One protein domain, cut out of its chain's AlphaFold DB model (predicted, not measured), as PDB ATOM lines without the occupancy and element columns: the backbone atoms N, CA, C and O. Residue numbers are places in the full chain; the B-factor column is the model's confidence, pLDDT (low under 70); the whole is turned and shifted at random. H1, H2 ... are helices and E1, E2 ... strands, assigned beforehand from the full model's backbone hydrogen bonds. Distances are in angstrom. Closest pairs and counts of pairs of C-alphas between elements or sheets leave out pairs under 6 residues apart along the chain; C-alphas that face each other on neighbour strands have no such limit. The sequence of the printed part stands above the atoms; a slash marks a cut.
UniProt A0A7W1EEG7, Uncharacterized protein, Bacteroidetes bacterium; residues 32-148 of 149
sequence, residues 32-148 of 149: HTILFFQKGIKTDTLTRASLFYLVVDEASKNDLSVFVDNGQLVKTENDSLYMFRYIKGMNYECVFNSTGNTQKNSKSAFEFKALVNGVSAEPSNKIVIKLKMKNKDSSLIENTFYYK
ATOM      1  N   HIS A  32      41.796 -31.356 -37.669       50.72
ATOM      2  CA  HIS A  32      41.808 -31.250 -39.140       50.72
ATOM      3  C   HIS A  32      42.240 -32.490 -39.940       50.72
ATOM      4  O   HIS A  32      42.599 -32.358 -41.111       50.72
ATOM      5  N   THR A  33      42.192 -33.695 -39.373       56.22
ATOM      6  CA  THR A  33      42.596 -34.894 -40.119       56.22
ATOM      7  C   THR A  33      41.392 -35.653 -40.662       56.22
ATOM      8  O   THR A  33      40.570 -36.171 -39.907       56.22
ATOM      9  N   ILE A  34      41.309 -35.750 -41.989       58.69
ATOM     10  CA  ILE A  34      40.455 -36.725 -42.661       58.69
ATOM     11  C   ILE A  34      41.238 -38.031 -42.701       58.69
ATOM     12  O   ILE A  34      42.271 -38.123 -43.364       58.69
ATOM     13  N   LEU A  35      40.771 -39.025 -41.950       61.69
ATOM     14  CA  LEU A  35      41.452 -40.309 -41.821       61.69
ATOM     15  C   LEU A  35      40.630 -41.415 -42.467       61.69
ATOM     16  O   LEU A  35      39.425 -41.524 -42.230       61.69
ATOM     17  N   PHE A  36      41.328 -42.244 -43.238       65.94
ATOM     18  CA  PHE A  36      40.818 -43.469 -43.828       65.94
ATOM     19  C   PHE A  36      41.404 -44.656 -43.082       65.94
ATOM     20  O   PHE A  36      42.623 -44.809 -43.006       65.94
ATOM     21  N   PHE A  37      40.542 -45.501 -42.528       61.62
ATOM     22  CA  PHE A  37      40.980 -46.703 -41.828       61.62
ATOM     23  C   PHE A  37      40.371 -47.930 -42.470       61.62
ATOM     24  O   PHE A  37      39.152 -48.030 -42.524       61.62
ATOM     25  N   GLN A  38      41.212 -48.884 -42.862       63.41
ATOM     26  CA  GLN A  38      40.808 -50.266 -43.071       63.41
ATOM     27  C   GLN A  38      41.122 -51.052 -41.799       63.41
ATOM     28  O   GLN A  38      42.267 -51.115 -41.343       63.41
ATOM     29  N   LYS A  39      40.095 -51.642 -41.186       58.25
ATOM     30  CA  LYS A  39      40.280 -52.448 -39.977       58.25
ATOM     31  C   LYS A  39      41.170 -53.664 -40.275       58.25
ATOM     32  O   LYS A  39      40.791 -54.535 -41.049       58.25
ATOM     33  N   GLY A  40      42.324 -53.730 -39.612       49.47
ATOM     34  CA  GLY A  40      43.179 -54.919 -39.549       49.47
ATOM     35  C   GLY A  40      44.247 -55.067 -40.638       49.47
ATOM     36  O   GLY A  40      45.080 -55.953 -40.490       49.47
ATOM     37  N   ILE A  41      44.270 -54.239 -41.695       55.03
ATOM     38  CA  ILE A  41      45.243 -54.379 -42.798       55.03
ATOM     39  C   ILE A  41      45.574 -53.007 -43.422       55.03
ATOM     40  O   ILE A  41      44.668 -52.233 -43.721       55.03
ATOM     41  N   LYS A  42      46.866 -52.713 -43.650       58.34
ATOM     42  CA  LYS A  42      47.349 -51.607 -44.506       58.34
ATOM     43  C   LYS A  42      47.520 -52.111 -45.947       58.34
ATOM     44  O   LYS A  42      48.637 -52.385 -46.372       58.34
ATOM     45  N   THR A  43      46.426 -52.283 -46.676       63.25
ATOM     46  CA  THR A  43      46.455 -52.636 -48.106       63.25
ATOM     47  C   THR A  43      45.567 -51.682 -48.887       63.25
ATOM     48  O   THR A  43      44.639 -51.101 -48.337       63.25
ATOM     49  N   ASP A  44      45.832 -51.554 -50.178       63.47
ATOM     50  CA  ASP A  44      44.984 -50.880 -51.169       63.47
ATOM     51  C   ASP A  44      43.732 -51.700 -51.558       63.47
ATOM     52  O   ASP A  44      42.876 -51.231 -52.310       63.47
ATOM     53  N   THR A  45      43.610 -52.924 -51.036       61.72
ATOM     54  CA  THR A  45      42.503 -53.846 -51.306       61.72
ATOM     55  C   THR A  45      41.433 -53.795 -50.211       61.72
ATOM     56  O   THR A  45      41.691 -54.153 -49.058       61.72
ATOM     57  N   LEU A  46      40.204 -53.438 -50.583       66.81
ATOM     58  CA  LEU A  46      39.013 -53.512 -49.738       66.81
ATOM     59  C   LEU A  46      38.282 -54.838 -49.972       66.81
ATOM     60  O   LEU A  46      38.002 -55.212 -51.103       66.81
ATOM     61  N   THR A  47      37.937 -55.540 -48.898       63.41
ATOM     62  CA  THR A  47      37.114 -56.759 -48.934       63.41
ATOM     63  C   THR A  47      35.735 -56.478 -48.349       63.41
ATOM     64  O   THR A  47      35.533 -55.462 -47.682       63.41
ATOM     65  N   ARG A  48      34.780 -57.402 -48.496       63.75
ATOM     66  CA  ARG A  48      33.479 -57.312 -47.807       63.75
ATOM     67  C   ARG A  48      33.595 -57.186 -46.280       63.75
ATOM     68  O   ARG A  48      32.731 -56.577 -45.656       63.75
ATOM     69  N   ALA A  49      34.649 -57.746 -45.687       57.53
ATOM     70  CA  ALA A  49      34.925 -57.657 -44.253       57.53
ATOM     71  C   ALA A  49      35.718 -56.393 -43.865       57.53
ATOM     72  O   ALA A  49      35.822 -56.064 -42.679       57.53
ATOM     73  N   SER A  50      36.283 -55.683 -44.848       57.09
ATOM     74  CA  SER A  50      37.048 -54.462 -44.627       57.09
ATOM     75  C   SER A  50      36.100 -53.333 -44.262       57.09
ATOM     76  O   SER A  50      35.429 -52.748 -45.108       57.09
ATOM     77  N   LEU A  51      36.066 -52.999 -42.978       60.38
ATOM     78  CA  LEU A  51      35.381 -51.805 -42.523       60.38
ATOM     79  C   LEU A  51      36.266 -50.611 -42.874       60.38
ATOM     80  O   LEU A  51      37.327 -50.433 -42.270       60.38
ATOM     81  N   PHE A  52      35.845 -49.859 -43.889       65.38
ATOM     82  CA  PHE A  52      36.443 -48.584 -44.235       65.38
ATOM     83  C   PHE A  52      35.697 -47.470 -43.527       65.38
ATOM     84  O   PHE A  52      34.477 -47.333 -43.675       65.38
ATOM     85  N   TYR A  53      36.454 -46.684 -42.774       66.25
ATOM     86  CA  TYR A  53      35.923 -45.578 -42.008       66.25
ATOM     87  C   TYR A  53      36.494 -44.255 -42.463       66.25
ATOM     88  O   TYR A  53      37.712 -44.105 -42.550       66.25
ATOM     89  N   LEU A  54      35.595 -43.300 -42.670       72.88
ATOM     90  CA  LEU A  54      35.933 -41.896 -42.797       72.88
ATOM     91  C   LEU A  54      35.697 -41.207 -41.453       72.88
ATOM     92  O   LEU A  54      34.582 -41.256 -40.926       72.88
ATOM     93  N   VAL A  55      36.734 -40.554 -40.930       69.19
ATOM     94  CA  VAL A  55      36.613 -39.644 -39.786       69.19
ATOM     95  C   VAL A  55      36.670 -38.206 -40.278       69.19
ATOM     96  O   VAL A  55      37.627 -37.825 -40.947       69.19
ATOM     97  N   VAL A  56      35.642 -37.422 -39.948       69.88
ATOM     98  CA  VAL A  56      35.545 -35.999 -40.302       69.88
ATOM     99  C   VAL A  56      35.390 -35.171 -39.033       69.88
ATOM    100  O   VAL A  56      34.485 -35.421 -38.228       69.88
ATOM    101  N   ASP A  57      36.273 -34.188 -38.867       71.75
ATOM    102  CA  ASP A  57      36.198 -33.202 -37.791       71.75
ATOM    103  C   ASP A  57      34.977 -32.288 -37.973       71.75
ATOM    104  O   ASP A  57      34.590 -31.957 -39.092       71.75
ATOM    105  N   GLU A  58      34.349 -31.860 -36.881       72.81
ATOM    106  CA  GLU A  58      33.127 -31.048 -36.950       72.81
ATOM    107  C   GLU A  58      33.360 -29.705 -37.645       72.81
ATOM    108  O   GLU A  58      32.502 -29.249 -38.399       72.81
ATOM    109  N   ALA A  59      34.549 -29.120 -37.469       74.12
ATOM    110  CA  ALA A  59      34.921 -27.849 -38.080       74.12
ATOM    111  C   ALA A  59      34.957 -27.891 -39.619       74.12
ATOM    112  O   ALA A  59      34.748 -26.862 -40.252       74.12
ATOM    113  N   SER A  60      35.217 -29.054 -40.231       74.94
ATOM    114  CA  SER A  60      35.328 -29.176 -41.691       74.94
ATOM    115  C   SER A  60      34.055 -29.675 -42.372       74.94
ATOM    116  O   SER A  60      33.957 -29.572 -43.591       74.94
ATOM    117  N   LYS A  61      33.066 -30.183 -41.621       78.94
ATOM    118  CA  LYS A  61      31.854 -30.811 -42.175       78.94
ATOM    119  C   LYS A  61      31.086 -29.897 -43.138       78.94
ATOM    120  O   LYS A  61      30.774 -30.329 -44.243       78.94
ATOM    121  N   ASN A  62      30.820 -28.644 -42.760       82.38
ATOM    122  CA  ASN A  62      30.049 -27.712 -43.605       82.38
ATOM    123  C   ASN A  62      30.693 -27.488 -44.979       82.38
ATOM    124  O   ASN A  62      29.997 -27.406 -45.996       82.38
ATOM    125  N   ASP A  63      32.020 -27.453 -45.003       82.81
ATOM    126  CA  ASP A  63      32.805 -27.103 -46.178       82.81
ATOM    127  C   ASP A  63      33.292 -28.333 -46.945       82.81
ATOM    128  O   ASP A  63      34.023 -28.178 -47.913       82.81
ATOM    129  N   LEU A  64      32.918 -29.549 -46.544       85.44
ATOM    130  CA  LEU A  64      33.401 -30.784 -47.154       85.44
ATOM    131  C   LEU A  64      32.316 -31.436 -48.018       85.44
ATOM    132  O   LEU A  64      31.197 -31.672 -47.558       85.44
ATOM    133  N   SER A  65      32.684 -31.790 -49.248       88.94
ATOM    134  CA  SER A  65      31.971 -32.770 -50.072       88.94
ATOM    135  C   SER A  65      32.860 -33.992 -50.280       88.94
ATOM    136  O   SER A  65      34.051 -33.864 -50.582       88.94
ATOM    137  N   VAL A  66      32.283 -35.185 -50.124       89.88
ATOM    138  CA  VAL A  66      32.983 -36.455 -50.360       89.88
ATOM    139  C   VAL A  66      32.330 -37.174 -51.527       89.88
ATOM    140  O   VAL A  66      31.184 -37.600 -51.428       89.88
ATOM    141  N   PHE A  67      33.063 -37.334 -52.617       91.00
ATOM    142  CA  PHE A  67      32.620 -38.069 -53.792       91.00
ATOM    143  C   PHE A  67      33.157 -39.489 -53.733       91.00
ATOM    144  O   PHE A  67      34.331 -39.709 -53.433       91.00
ATOM    145  N   VAL A  68      32.292 -40.444 -54.025       90.88
ATOM    146  CA  VAL A  68      32.595 -41.866 -53.963       90.88
ATOM    147  C   VAL A  68      32.152 -42.504 -55.268       90.88
ATOM    148  O   VAL A  68      30.985 -42.410 -55.639       90.88
ATOM    149  N   ASP A  69      33.096 -43.132 -55.952       91.38
ATOM    150  CA  ASP A  69      32.869 -43.961 -57.131       91.38
ATOM    151  C   ASP A  69      32.793 -45.435 -56.710       91.38
ATOM    152  O   ASP A  69      33.573 -45.891 -55.864       91.38
ATOM    153  N   ASN A  70      31.847 -46.170 -57.293       89.94
ATOM    154  CA  ASN A  70      31.534 -47.567 -56.990       89.94
ATOM    155  C   ASN A  70      31.191 -47.833 -55.508       89.94
ATOM    156  O   ASN A  70      31.496 -48.894 -54.951       89.94
ATOM    157  N   GLY A  71      30.526 -46.888 -54.839       89.44
ATOM    158  CA  GLY A  71      30.083 -47.087 -53.463       89.44
ATOM    159  C   GLY A  71      29.496 -45.864 -52.780       89.44
ATOM    160  O   GLY A  71      29.422 -44.777 -53.338       89.44
ATOM    161  N   GLN A  72      29.080 -46.058 -51.535       90.94
ATOM    162  CA  GLN A  72      28.398 -45.057 -50.722       90.94
ATOM    163  C   GLN A  72      28.967 -45.047 -49.300       90.94
ATOM    164  O   GLN A  72      29.315 -46.096 -48.760       90.94
ATOM    165  N   LEU A  73      29.012 -43.879 -48.656       89.81
ATOM    166  CA  LEU A  73      29.232 -43.789 -47.212       89.81
ATOM    167  C   LEU A  73      27.898 -43.811 -46.462       89.81
ATOM    168  O   LEU A  73      26.935 -43.145 -46.839       89.81
ATOM    169  N   VAL A  74      27.858 -44.557 -45.365       88.44
ATOM    170  CA  VAL A  74      26.688 -44.727 -44.506       88.44
ATOM    171  C   VAL A  74      27.040 -44.258 -43.101       88.44
ATOM    172  O   VAL A  74      28.090 -44.610 -42.559       88.44
ATOM    173  N   LYS A  75      26.163 -43.454 -42.500       85.50
ATOM    174  CA  LYS A  75      26.329 -42.978 -41.125       85.50
ATOM    175  C   LYS A  75      26.303 -44.161 -40.148       85.50
ATOM    176  O   LYS A  75      25.470 -45.054 -40.285       85.50
ATOM    177  N   THR A  76      27.209 -44.164 -39.175       81.19
ATOM    178  CA  THR A  76      27.188 -45.129 -38.062       81.19
ATOM    179  C   THR A  76      26.520 -44.520 -36.825       81.19
ATOM    180  O   THR A  76      26.097 -43.365 -36.847       81.19
ATOM    181  N   GLU A  77      26.446 -45.264 -35.719       78.75
ATOM    182  CA  GLU A  77      25.994 -44.723 -34.424       78.75
ATOM    183  C   GLU A  77      26.897 -43.592 -33.893       78.75
ATOM    184  O   GLU A  77      26.482 -42.817 -33.035       78.75
ATOM    185  N   ASN A  78      28.127 -43.475 -34.408       74.19
ATOM    186  CA  ASN A  78      29.062 -42.407 -34.073       74.19
ATOM    187  C   ASN A  78      29.027 -41.305 -35.151       74.19
ATOM    188  O   ASN A  78      29.332 -41.547 -36.317       74.19
ATOM    189  N   ASP A  79      28.708 -40.070 -34.748       72.88
ATOM    190  CA  ASP A  79      28.532 -38.903 -35.633       72.88
ATOM    191  C   ASP A  79      29.795 -38.449 -36.386       72.88
ATOM    192  O   ASP A  79      29.723 -37.668 -37.346       72.88
ATOM    193  N   SER A  80      30.968 -38.905 -35.959       73.62
ATOM    194  CA  SER A  80      32.239 -38.648 -36.637       73.62
ATOM    195  C   SER A  80      32.682 -39.816 -37.511       73.62
ATOM    196  O   SER A  80      33.745 -39.714 -38.110       73.62
ATOM    197  N   LEU A  81      31.916 -40.911 -37.580       76.12
ATOM    198  CA  LEU A  81      32.334 -42.160 -38.204       76.12
ATOM    199  C   LEU A  81      31.340 -42.609 -39.283       76.12
ATOM    200  O   LEU A  81      30.153 -42.824 -39.019       76.12
ATOM    201  N   TYR A  82      31.854 -42.820 -40.493       83.56
ATOM    202  CA  TYR A  82      31.063 -43.226 -41.656       83.56
ATOM    203  C   TYR A  82      31.627 -44.507 -42.251       83.56
ATOM    204  O   TYR A  82      32.829 -44.594 -42.478       83.56
ATOM    205  N   MET A  83      30.763 -45.488 -42.493       83.38
ATOM    206  CA  MET A  83      31.118 -46.793 -43.041       83.38
ATOM    207  C   MET A  83      30.933 -46.794 -44.556       83.38
ATOM    208  O   MET A  83      29.863 -46.443 -45.050       83.38
ATOM    209  N   PHE A  84      31.936 -47.244 -45.299       85.44
ATOM    210  CA  PHE A  84      31.790 -47.472 -46.734       85.44
ATOM    211  C   PHE A  84      30.976 -48.733 -47.037       85.44
ATOM    212  O   PHE A  84      31.144 -49.780 -46.408       85.44
ATOM    213  N   ARG A  85      30.131 -48.639 -48.058       87.69
ATOM    214  CA  ARG A  85      29.396 -49.736 -48.674       87.69
ATOM    215  C   ARG A  85      29.747 -49.762 -50.154       87.69
ATOM    216  O   ARG A  85      29.465 -48.802 -50.865       87.69
ATOM    217  N   TYR A  86      30.321 -50.869 -50.611       87.50
ATOM    218  CA  TYR A  86      30.568 -51.082 -52.034       87.50
ATOM    219  C   TYR A  86      29.237 -51.201 -52.783       87.50
ATOM    220  O   TYR A  86      28.367 -51.978 -52.384       87.50
ATOM    221  N   ILE A  87      29.075 -50.411 -53.845       90.06
ATOM    222  CA  ILE A  87      27.906 -50.426 -54.729       90.06
ATOM    223  C   ILE A  87      28.435 -50.263 -56.151       90.06
ATOM    224  O   ILE A  87      28.655 -49.152 -56.630       90.06
ATOM    225  N   LYS A  88      28.673 -51.396 -56.809       90.25
ATOM    226  CA  LYS A  88      29.227 -51.438 -58.160       90.25
ATOM    227  C   LYS A  88      28.384 -50.608 -59.134       90.25
ATOM    228  O   LYS A  88      27.166 -50.761 -59.190       90.25
ATOM    229  N   GLY A  89      29.050 -49.769 -59.918       90.69
ATOM    230  CA  GLY A  89      28.469 -48.942 -60.971       90.69
ATOM    231  C   GLY A  89      27.811 -47.646 -60.498       90.69
ATOM    232  O   GLY A  89      27.311 -46.911 -61.344       90.69
ATOM    233  N   MET A  90      27.795 -47.341 -59.197       92.62
ATOM    234  CA  MET A  90      27.070 -46.184 -58.657       92.62
ATOM    235  C   MET A  90      27.999 -45.165 -58.007       92.62
ATOM    236  O   MET A  90      28.863 -45.523 -57.204       92.62
ATOM    237  N   ASN A  91      27.737 -43.889 -58.291       93.19
ATOM    238  CA  ASN A  91      28.460 -42.769 -57.707       93.19
ATOM    239  C   ASN A  91      27.599 -42.066 -56.667       93.19
ATOM    240  O   ASN A  91      26.397 -41.870 -56.863       93.19
ATOM    241  N   TYR A  92      28.229 -41.626 -55.585       94.19
ATOM    242  CA  TYR A  92      27.566 -40.879 -54.527       94.19
ATOM    243  C   TYR A  92      28.360 -39.636 -54.142       94.19
ATOM    244  O   TYR A  92      29.589 -39.651 -54.098       94.19
ATOM    245  N   GLU A  93      27.646 -38.566 -53.813       93.31
ATOM    246  CA  GLU A  93      28.192 -37.407 -53.113       93.31
ATOM    247  C   GLU A  93      27.650 -37.390 -51.686       93.31
ATOM    248  O   GLU A  93      26.444 -37.456 -51.452       93.31
ATOM    249  N   CYS A  94      28.547 -37.290 -50.716       91.50
ATOM    250  CA  CYS A  94      28.200 -37.144 -49.319       91.50
ATOM    251  C   CYS A  94      28.403 -35.694 -48.887       91.50
ATOM    252  O   CYS A  94      29.495 -35.142 -49.043       91.50
ATOM    253  N   VAL A  95      27.354 -35.114 -48.306       90.25
ATOM    254  CA  VAL A  95      27.322 -33.733 -47.822       90.25
ATOM    255  C   VAL A  95      26.883 -33.688 -46.363       90.25
ATOM    256  O   VAL A  95      26.064 -34.494 -45.910       90.25
ATOM    257  N   PHE A  96      27.419 -32.714 -45.634       87.62
ATOM    258  CA  PHE A  96      27.029 -32.419 -44.262       87.62
ATOM    259  C   PHE A  96      26.349 -31.056 -44.233       87.62
ATOM    260  O   PHE A  96      26.944 -30.055 -44.634       87.62
ATOM    261  N   ASN A  97      25.108 -31.023 -43.758       84.88
ATOM    262  CA  ASN A  97      24.333 -29.795 -43.643       84.88
ATOM    263  C   ASN A  97      24.166 -29.443 -42.168       84.88
ATOM    264  O   ASN A  97      23.736 -30.283 -41.378       84.88
ATOM    265  N   SER A  98      24.487 -28.204 -41.798       80.12
ATOM    266  CA  SER A  98      24.194 -27.696 -40.459       80.12
ATOM    267  C   SER A  98      22.687 -27.714 -40.214       80.12
ATOM    268  O   SER A  98      21.907 -27.122 -40.966       80.12
ATOM    269  N   THR A  99      22.261 -28.390 -39.151       72.56
ATOM    270  CA  THR A  99      20.882 -28.305 -38.680       72.56
ATOM    271  C   THR A  99      20.788 -27.050 -37.823       72.56
ATOM    272  O   THR A  99      21.139 -27.084 -36.649       72.56
ATOM    273  N   GLY A 100      20.345 -25.929 -38.398       61.97
ATOM    274  CA  GLY A 100      20.284 -24.614 -37.735       61.97
ATOM    275  C   GLY A 100      19.391 -24.511 -36.485       61.97
ATOM    276  O   GLY A 100      19.133 -23.407 -36.020       61.97
ATOM    277  N   ASN A 101      18.917 -25.630 -35.929       52.66
ATOM    278  CA  ASN A 101      18.138 -25.674 -34.701       52.66
ATOM    279  C   ASN A 101      19.020 -26.020 -33.502       52.66
ATOM    280  O   ASN A 101      19.282 -27.181 -33.191       52.66
ATOM    281  N   THR A 102      19.371 -24.980 -32.755       49.78
ATOM    282  CA  THR A 102      19.846 -25.024 -31.370       49.78
ATOM    283  C   THR A 102      18.704 -25.448 -30.430       49.78
ATOM    284  O   THR A 102      18.352 -24.741 -29.489       49.78
ATOM    285  N   GLN A 103      18.063 -26.595 -30.673       47.28
ATOM    286  CA  GLN A 103      17.178 -27.191 -29.673       47.28
ATOM    287  C   GLN A 103      18.038 -27.948 -28.665       47.28
ATOM    288  O   GLN A 103      18.760 -28.881 -29.007       47.28
ATOM    289  N   LYS A 104      17.943 -27.513 -27.405       50.19
ATOM    290  CA  LYS A 104      18.746 -27.892 -26.229       50.19
ATOM    291  C   LYS A 104      18.897 -29.400 -25.929       50.19
ATOM    292  O   LYS A 104      19.549 -29.714 -24.946       50.19
ATOM    293  N   ASN A 105      18.349 -30.313 -26.738       50.88
ATOM    294  CA  ASN A 105      18.340 -31.759 -26.480       50.88
ATOM    295  C   ASN A 105      18.619 -32.669 -27.703       50.88
ATOM    296  O   ASN A 105      18.466 -33.885 -27.578       50.88
ATOM    297  N   SER A 106      19.029 -32.159 -28.873       51.41
ATOM    298  CA  SER A 106      19.300 -33.010 -30.054       51.41
ATOM    299  C   SER A 106      20.792 -33.257 -30.319       51.41
ATOM    300  O   SER A 106      21.621 -32.354 -30.282       51.41
ATOM    301  N   LYS A 107      21.100 -34.528 -30.597       58.91
ATOM    302  CA  LYS A 107      22.396 -35.214 -30.465       58.91
ATOM    303  C   LYS A 107      23.472 -34.929 -31.527       58.91
ATOM    304  O   LYS A 107      24.538 -35.511 -31.422       58.91
ATOM    305  N   SER A 108      23.247 -34.085 -32.533       58.81
ATOM    306  CA  SER A 108      24.244 -33.845 -33.590       58.81
ATOM    307  C   SER A 108      23.958 -32.537 -34.321       58.81
ATOM    308  O   SER A 108      22.838 -32.337 -34.778       58.81
ATOM    309  N   ALA A 109      24.953 -31.649 -34.434       73.31
ATOM    310  CA  ALA A 109      24.820 -30.342 -35.097       73.31
ATOM    311  C   ALA A 109      24.758 -30.425 -36.639       73.31
ATOM    312  O   ALA A 109      24.593 -29.405 -37.311       73.31
ATOM    313  N   PHE A 110      24.911 -31.628 -37.207       77.31
ATOM    314  CA  PHE A 110      25.017 -31.845 -38.647       77.31
ATOM    315  C   PHE A 110      24.165 -33.028 -39.113       77.31
ATOM    316  O   PHE A 110      24.242 -34.136 -38.575       77.31
ATOM    317  N   GLU A 111      23.424 -32.815 -40.193       86.56
ATOM    318  CA  GLU A 111      22.735 -33.859 -40.939       86.56
ATOM    319  C   GLU A 111      23.649 -34.381 -42.057       86.56
ATOM    320  O   GLU A 111      24.113 -33.619 -42.906       86.56
ATOM    321  N   PHE A 112      23.908 -35.690 -42.064       88.12
ATOM    322  CA  PHE A 112      24.638 -36.367 -43.137       88.12
ATOM    323  C   PHE A 112      23.666 -36.829 -44.225       88.12
ATOM    324  O   PHE A 112      22.705 -37.538 -43.919       88.12
ATOM    325  N   LYS A 113      23.950 -36.498 -45.489       90.94
ATOM    326  CA  LYS A 113      23.212 -37.006 -46.654       90.94
ATOM    327  C   LYS A 113      24.172 -37.605 -47.666       90.94
ATOM    328  O   LYS A 113      25.184 -36.993 -47.989       90.94
ATOM    329  N   ALA A 114      23.818 -38.773 -48.191       91.94
ATOM    330  CA  ALA A 114      24.489 -39.394 -49.325       91.94
ATOM    331  C   ALA A 114      23.545 -39.352 -50.533       91.94
ATOM    332  O   ALA A 114      22.514 -40.026 -50.545       91.94
ATOM    333  N   LEU A 115      23.883 -38.525 -51.515       93.88
ATOM    334  CA  LEU A 115      23.108 -38.249 -52.719       93.88
ATOM    335  C   LEU A 115      23.665 -39.068 -53.883       93.88
ATOM    336  O   LEU A 115      24.878 -39.216 -54.004       93.88
ATOM    337  N   VAL A 116      22.793 -39.591 -54.742       93.31
ATOM    338  CA  VAL A 116      23.223 -40.267 -55.974       93.31
ATOM    339  C   VAL A 116      23.816 -39.222 -56.919       93.31
ATOM    340  O   VAL A 116      23.155 -38.235 -57.233       93.31
ATOM    341  N   ASN A 117      25.044 -39.452 -57.379       92.56
ATOM    342  CA  ASN A 117      25.791 -38.558 -58.266       92.56
ATOM    343  C   ASN A 117      26.126 -39.242 -59.604       92.56
ATOM    344  O   ASN A 117      27.249 -39.190 -60.105       92.56
ATOM    345  N   GLY A 118      25.137 -39.944 -60.157       91.38
ATOM    346  CA  GLY A 118      25.241 -40.651 -61.429       91.38
ATOM    347  C   GLY A 118      25.773 -42.080 -61.320       91.38
ATOM    348  O   GLY A 118      25.777 -42.704 -60.257       91.38
ATOM    349  N   VAL A 119      26.189 -42.599 -62.471       89.62
ATOM    350  CA  VAL A 119      26.731 -43.949 -62.653       89.62
ATOM    351  C   VAL A 119      28.221 -43.883 -62.964       89.62
ATOM    352  O   VAL A 119      28.697 -42.922 -63.571       89.62
ATOM    353  N   SER A 120      28.956 -44.901 -62.533       86.62
ATOM    354  CA  SER A 120      30.384 -45.019 -62.810       86.62
ATOM    355  C   SER A 120      30.613 -45.207 -64.308       86.62
ATOM    356  O   SER A 120      29.944 -46.021 -64.947       86.62
ATOM    357  N   ALA A 121      31.558 -44.451 -64.869       78.81
ATOM    358  CA  ALA A 121      31.915 -44.554 -66.283       78.81
ATOM    359  C   ALA A 121      32.602 -45.892 -66.610       78.81
ATOM    360  O   ALA A 121      32.539 -46.354 -67.747       78.81
ATOM    361  N   GLU A 122      33.215 -46.535 -65.611       69.19
ATOM    362  CA  GLU A 122      33.863 -47.835 -65.753       69.19
ATOM    363  C   GLU A 122      33.334 -48.812 -64.693       69.19
ATOM    364  O   GLU A 122      33.633 -48.657 -63.505       69.19
ATOM    365  N   PRO A 123      32.584 -49.861 -65.078       61.03
ATOM    366  CA  PRO A 123      32.108 -50.871 -64.141       61.03
ATOM    367  C   PRO A 123      33.256 -51.807 -63.741       61.03
ATOM    368  O   PRO A 123      33.356 -52.946 -64.197       61.03
ATOM    369  N   SER A 124      34.130 -51.327 -62.861       75.25
ATOM    370  CA  SER A 124      35.261 -52.075 -62.322       75.25
ATOM    371  C   SER A 124      35.123 -52.282 -60.810       75.25
ATOM    372  O   SER A 124      34.204 -51.798 -60.147       75.25
ATOM    373  N   ASN A 125      36.041 -53.056 -60.246       85.19
ATOM    374  CA  ASN A 125      36.213 -53.164 -58.805       85.19
ATOM    375  C   ASN A 125      36.977 -51.962 -58.215       85.19
ATOM    376  O   ASN A 125      37.242 -51.943 -57.018       85.19
ATOM    377  N   LYS A 126      37.341 -50.959 -59.020       86.25
ATOM    378  CA  LYS A 126      38.047 -49.762 -58.562       86.25
ATOM    379  C   LYS A 126      37.095 -48.847 -57.796       86.25
ATOM    380  O   LYS A 126      36.054 -48.446 -58.305       86.25
ATOM    381  N   ILE A 127      37.476 -48.490 -56.582       85.56
ATOM    382  CA  ILE A 127      36.775 -47.533 -55.729       85.56
ATOM    383  C   ILE A 127      37.622 -46.269 -55.695       85.56
ATOM    384  O   ILE A 127      38.808 -46.327 -55.368       85.56
ATOM    385  N   VAL A 128      37.020 -45.124 -55.997       85.81
ATOM    386  CA  VAL A 128      37.707 -43.830 -55.932       85.81
ATOM    387  C   VAL A 128      36.971 -42.941 -54.947       85.81
ATOM    388  O   VAL A 128      35.771 -42.716 -55.078       85.81
ATOM    389  N   ILE A 129      37.688 -42.436 -53.945       86.25
ATOM    390  CA  ILE A 129      37.141 -41.544 -52.924       86.25
ATOM    391  C   ILE A 129      37.859 -40.208 -53.035       86.25
ATOM    392  O   ILE A 129      39.068 -40.120 -52.810       86.25
ATOM    393  N   LYS A 130      37.100 -39.167 -53.375       86.69
ATOM    394  CA  LYS A 130      37.588 -37.801 -53.558       86.69
ATOM    395  C   LYS A 130      36.984 -36.888 -52.508       86.69
ATOM    396  O   LYS A 130      35.790 -36.949 -52.230       86.69
ATOM    397  N   LEU A 131      37.793 -36.001 -51.957       86.00
ATOM    398  CA  LEU A 131      37.378 -35.032 -50.953       86.00
ATOM    399  C   LEU A 131      37.646 -33.653 -51.491       86.00
ATOM    400  O   LEU A 131      38.796 -33.329 -51.769       86.00
ATOM    401  N   LYS A 132      36.591 -32.857 -51.616       85.44
ATOM    402  CA  LYS A 132      36.677 -31.486 -52.094       85.44
ATOM    403  C   LYS A 132      36.220 -30.552 -50.988       85.44
ATOM    404  O   LYS A 132      35.120 -30.702 -50.456       85.44
ATOM    405  N   MET A 133      37.053 -29.566 -50.680       83.12
ATOM    406  CA  MET A 133      36.628 -28.443 -49.856       83.12
ATOM    407  C   MET A 133      35.825 -27.473 -50.730       83.12
ATOM    408  O   MET A 133      36.344 -26.961 -51.715       83.12
ATOM    409  N   LYS A 134      34.572 -27.192 -50.374       81.00
ATOM    410  CA  LYS A 134      33.673 -26.267 -51.082       81.00
ATOM    411  C   LYS A 134      34.277 -24.864 -51.215       81.00
ATOM    412  O   LYS A 134      34.103 -24.226 -52.243       81.00
ATOM    413  N   ASN A 135      35.038 -24.433 -50.206       75.25
ATOM    414  CA  ASN A 135      35.617 -23.086 -50.126       75.25
ATOM    415  C   ASN A 135      37.022 -22.967 -50.743       75.25
ATOM    416  O   ASN A 135      37.589 -21.877 -50.761       75.25
ATOM    417  N   LYS A 136      37.630 -24.073 -51.194       67.31
ATOM    418  CA  LYS A 136      38.957 -24.069 -51.826       67.31
ATOM    419  C   LYS A 136      38.883 -24.845 -53.131       67.31
ATOM    420  O   LYS A 136      38.809 -26.070 -53.108       67.31
ATOM    421  N   ASP A 137      38.998 -24.138 -54.253       58.97
ATOM    422  CA  ASP A 137      38.994 -24.742 -55.595       58.97
ATOM    423  C   ASP A 137      40.077 -25.815 -55.799       58.97
ATOM    424  O   ASP A 137      39.963 -26.648 -56.693       58.97
ATOM    425  N   SER A 138      41.117 -25.830 -54.960       54.88
ATOM    426  CA  SER A 138      42.355 -26.567 -55.213       54.88
ATOM    427  C   SER A 138      42.649 -27.758 -54.299       54.88
ATOM    428  O   SER A 138      43.508 -28.566 -54.648       54.88
ATOM    429  N   SER A 139      41.993 -27.923 -53.144       55.84
ATOM    430  CA  SER A 139      42.328 -29.043 -52.248       55.84
ATOM    431  C   SER A 139      41.399 -30.230 -52.493       55.84
ATOM    432  O   SER A 139      40.388 -30.386 -51.803       55.84
ATOM    433  N   LEU A 140      41.760 -31.033 -53.497       67.25
ATOM    434  CA  LEU A 140      41.209 -32.360 -53.747       67.25
ATOM    435  C   LEU A 140      42.160 -33.403 -53.147       67.25
ATOM    436  O   LEU A 140      43.300 -33.522 -53.589       67.25
ATOM    437  N   ILE A 141      41.710 -34.157 -52.147       77.31
ATOM    438  CA  ILE A 141      42.387 -35.406 -51.768       77.31
ATOM    439  C   ILE A 141      41.701 -36.518 -52.550       77.31
ATOM    440  O   ILE A 141      40.475 -36.583 -52.565       77.31
ATOM    441  N   GLU A 142      42.465 -37.390 -53.191       81.31
ATOM    442  CA  GLU A 142      41.940 -38.545 -53.914       81.31
ATOM    443  C   GLU A 142      42.646 -39.803 -53.424       81.31
ATOM    444  O   GLU A 142      43.872 -39.846 -53.349       81.31
ATOM    445  N   ASN A 143      41.866 -40.825 -53.088       79.94
ATOM    446  CA  ASN A 143      42.379 -42.152 -52.785       79.94
ATOM    447  C   ASN A 143      41.686 -43.177 -53.673       79.94
ATOM    448  O   ASN A 143      40.466 -43.147 -53.844       79.94
ATOM    449  N   THR A 144      42.482 -44.092 -54.214       81.88
ATOM    450  CA  THR A 144      42.006 -45.212 -55.023       81.88
ATOM    451  C   THR A 144      42.215 -46.507 -54.253       81.88
ATOM    452  O   THR A 144      43.290 -46.742 -53.706       81.88
ATOM    453  N   PHE A 145      41.189 -47.348 -54.251       81.50
ATOM    454  CA  PHE A 145      41.199 -48.687 -53.680       81.50
ATOM    455  C   PHE A 145      40.670 -49.681 -54.711       81.50
ATOM    456  O   PHE A 145      39.982 -49.301 -55.660       81.50
ATOM    457  N   TYR A 146      40.934 -50.963 -54.496       82.62
ATOM    458  CA  TYR A 146      40.363 -52.040 -55.301       82.62
ATOM    459  C   TYR A 146      39.524 -52.957 -54.423       82.62
ATOM    460  O   TYR A 146      39.975 -53.430 -53.383       82.62
ATOM    461  N   TYR A 147      38.289 -53.208 -54.835       81.19
ATOM    462  CA  TYR A 147      37.413 -54.164 -54.186       81.19
ATOM    463  C   TYR A 147      37.799 -55.588 -54.590       81.19
ATOM    464  O   TYR A 147      38.021 -55.886 -55.767       81.19
ATOM    465  N   LYS A 148      37.869 -56.482 -53.612       79.81
ATOM    466  CA  LYS A 148      38.028 -57.916 -53.817       79.81
ATOM    467  C   LYS A 148      36.854 -58.614 -53.146       79.81
ATOM    468  O   LYS A 148      36.646 -58.439 -51.942       79.81
TER     469      LYS A 148
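This is residues 32 to 148 of the 149 residues of an uncharacterized protein of Bacteroidetes bacterium (UniProt A0A7W1EEG7). Two sheets lie face to face as a sandwich, their strands running nearly in line: a long, curled sheet of six strands, E2, E10, E9, E4, E7 and E8, bends like part of a barrel over a smaller sheet of four, E1, E3, E6 and E5. The one helix, H1, is a single short turn that grazes the large sheet, and the long link of residues 99 to 109 between E7 and E8 reaches beyond the sheets at one end. The printed part has 117 residues with one named helix and ten named strands, in the order E1 E2 E3 H1 E4 E5 E6 E7 E8 E9 E10, and its class is mostly strand. The large sheet, in the order just given, is mixed, and the small one, in the order E1 E3 E6 E5, is antiparallel throughout. The whole is compact, with a radius of gyration of the C-alphas of 14.5 A and spans of 45 by 32 by 23 A.

In the large sheet, E4, residues 64 to 69, is an inner strand, antiparallel to E7, residues 90 to 98, with N 66 and O 94 at 3.0 A. On the other side of E4 is E9, residues 126 to 133, also antiparallel, with N 67 and O 130 at 2.8 A. E8, residues 110 to 119, is an edge strand and forms a hairpin with E7, where N 93 and O 115 are 2.8 A apart. E10, residues 140 to 148, forms a hairpin with E9, with N 129 and O 143 at 2.9 A. The pairing of E10 is staggered: residues 140 to 146 pair with E9, and residues 146 to 148 with the other edge strand, E2, residues 45 to 47. E2 and E10 are parallel, with N 46 and O 146 at 2.8 A. The sheet is strongly twisted, its C-alphas lying up to 9.9 A off their best plane. The small sheet faces it, the facing parts 8.7 A centre to centre and the best planes 15 degrees apart. Its edge strand E5, residues 71 to 75, forms a hairpin with E6, residues 81 to 86, with N 74 and O 83 at 2.8 A. E3, residues 52 to 55, is antiparallel to E6, with N 54 and O 82 at 3.1 A, and to the other edge strand, E1, residues 35 to 38, with N 53 and O 37 at 3.0 A. Between the sheets, the closest C-alphas of E5 and E7 are those of Gln 72 and Tyr 92, 5.7 A apart. E1 is apart from E9 and E10. H1, residues 58 to 61, only grazes the large sheet with those residues; its closest C-alpha to E7 is that of Lys 61, 5.5 A from that of Phe 96. H1 is too short for an O i to N i+4 pair, and its one O i to N i+3 pair is within hydrogen-bond range.

E1 begins at C-alpha 35, (41.452, -40.309, -41.821). The longest strand by residues, E8, measures 26.9 A from C-alpha 110 at (25.017, -31.845, -38.647) to C-alpha 119. E7 measures 26.1 A, E10 25.8 A and E9 23.1 A; E6 and E4 measure 16.6 A and 16.5 A, and E5 13.5 A. E1, E2, E3 and H1 are shorter. E10 ends at C-alpha 148, (38.028, -57.916, -53.817).

The two C-alphas farthest apart, those of Lys 104 and Glu 122, are 46.8 A from each other. The printed part, residues 32 to 148, has no cut. The link from E7 to E8, 11 residues, is long. The mean pLDDT of the printed part is 75.9, and it is under 70 at residues 32 to 53, 55 to 56, 100 to 108, 122 to 123 and 136 to 140.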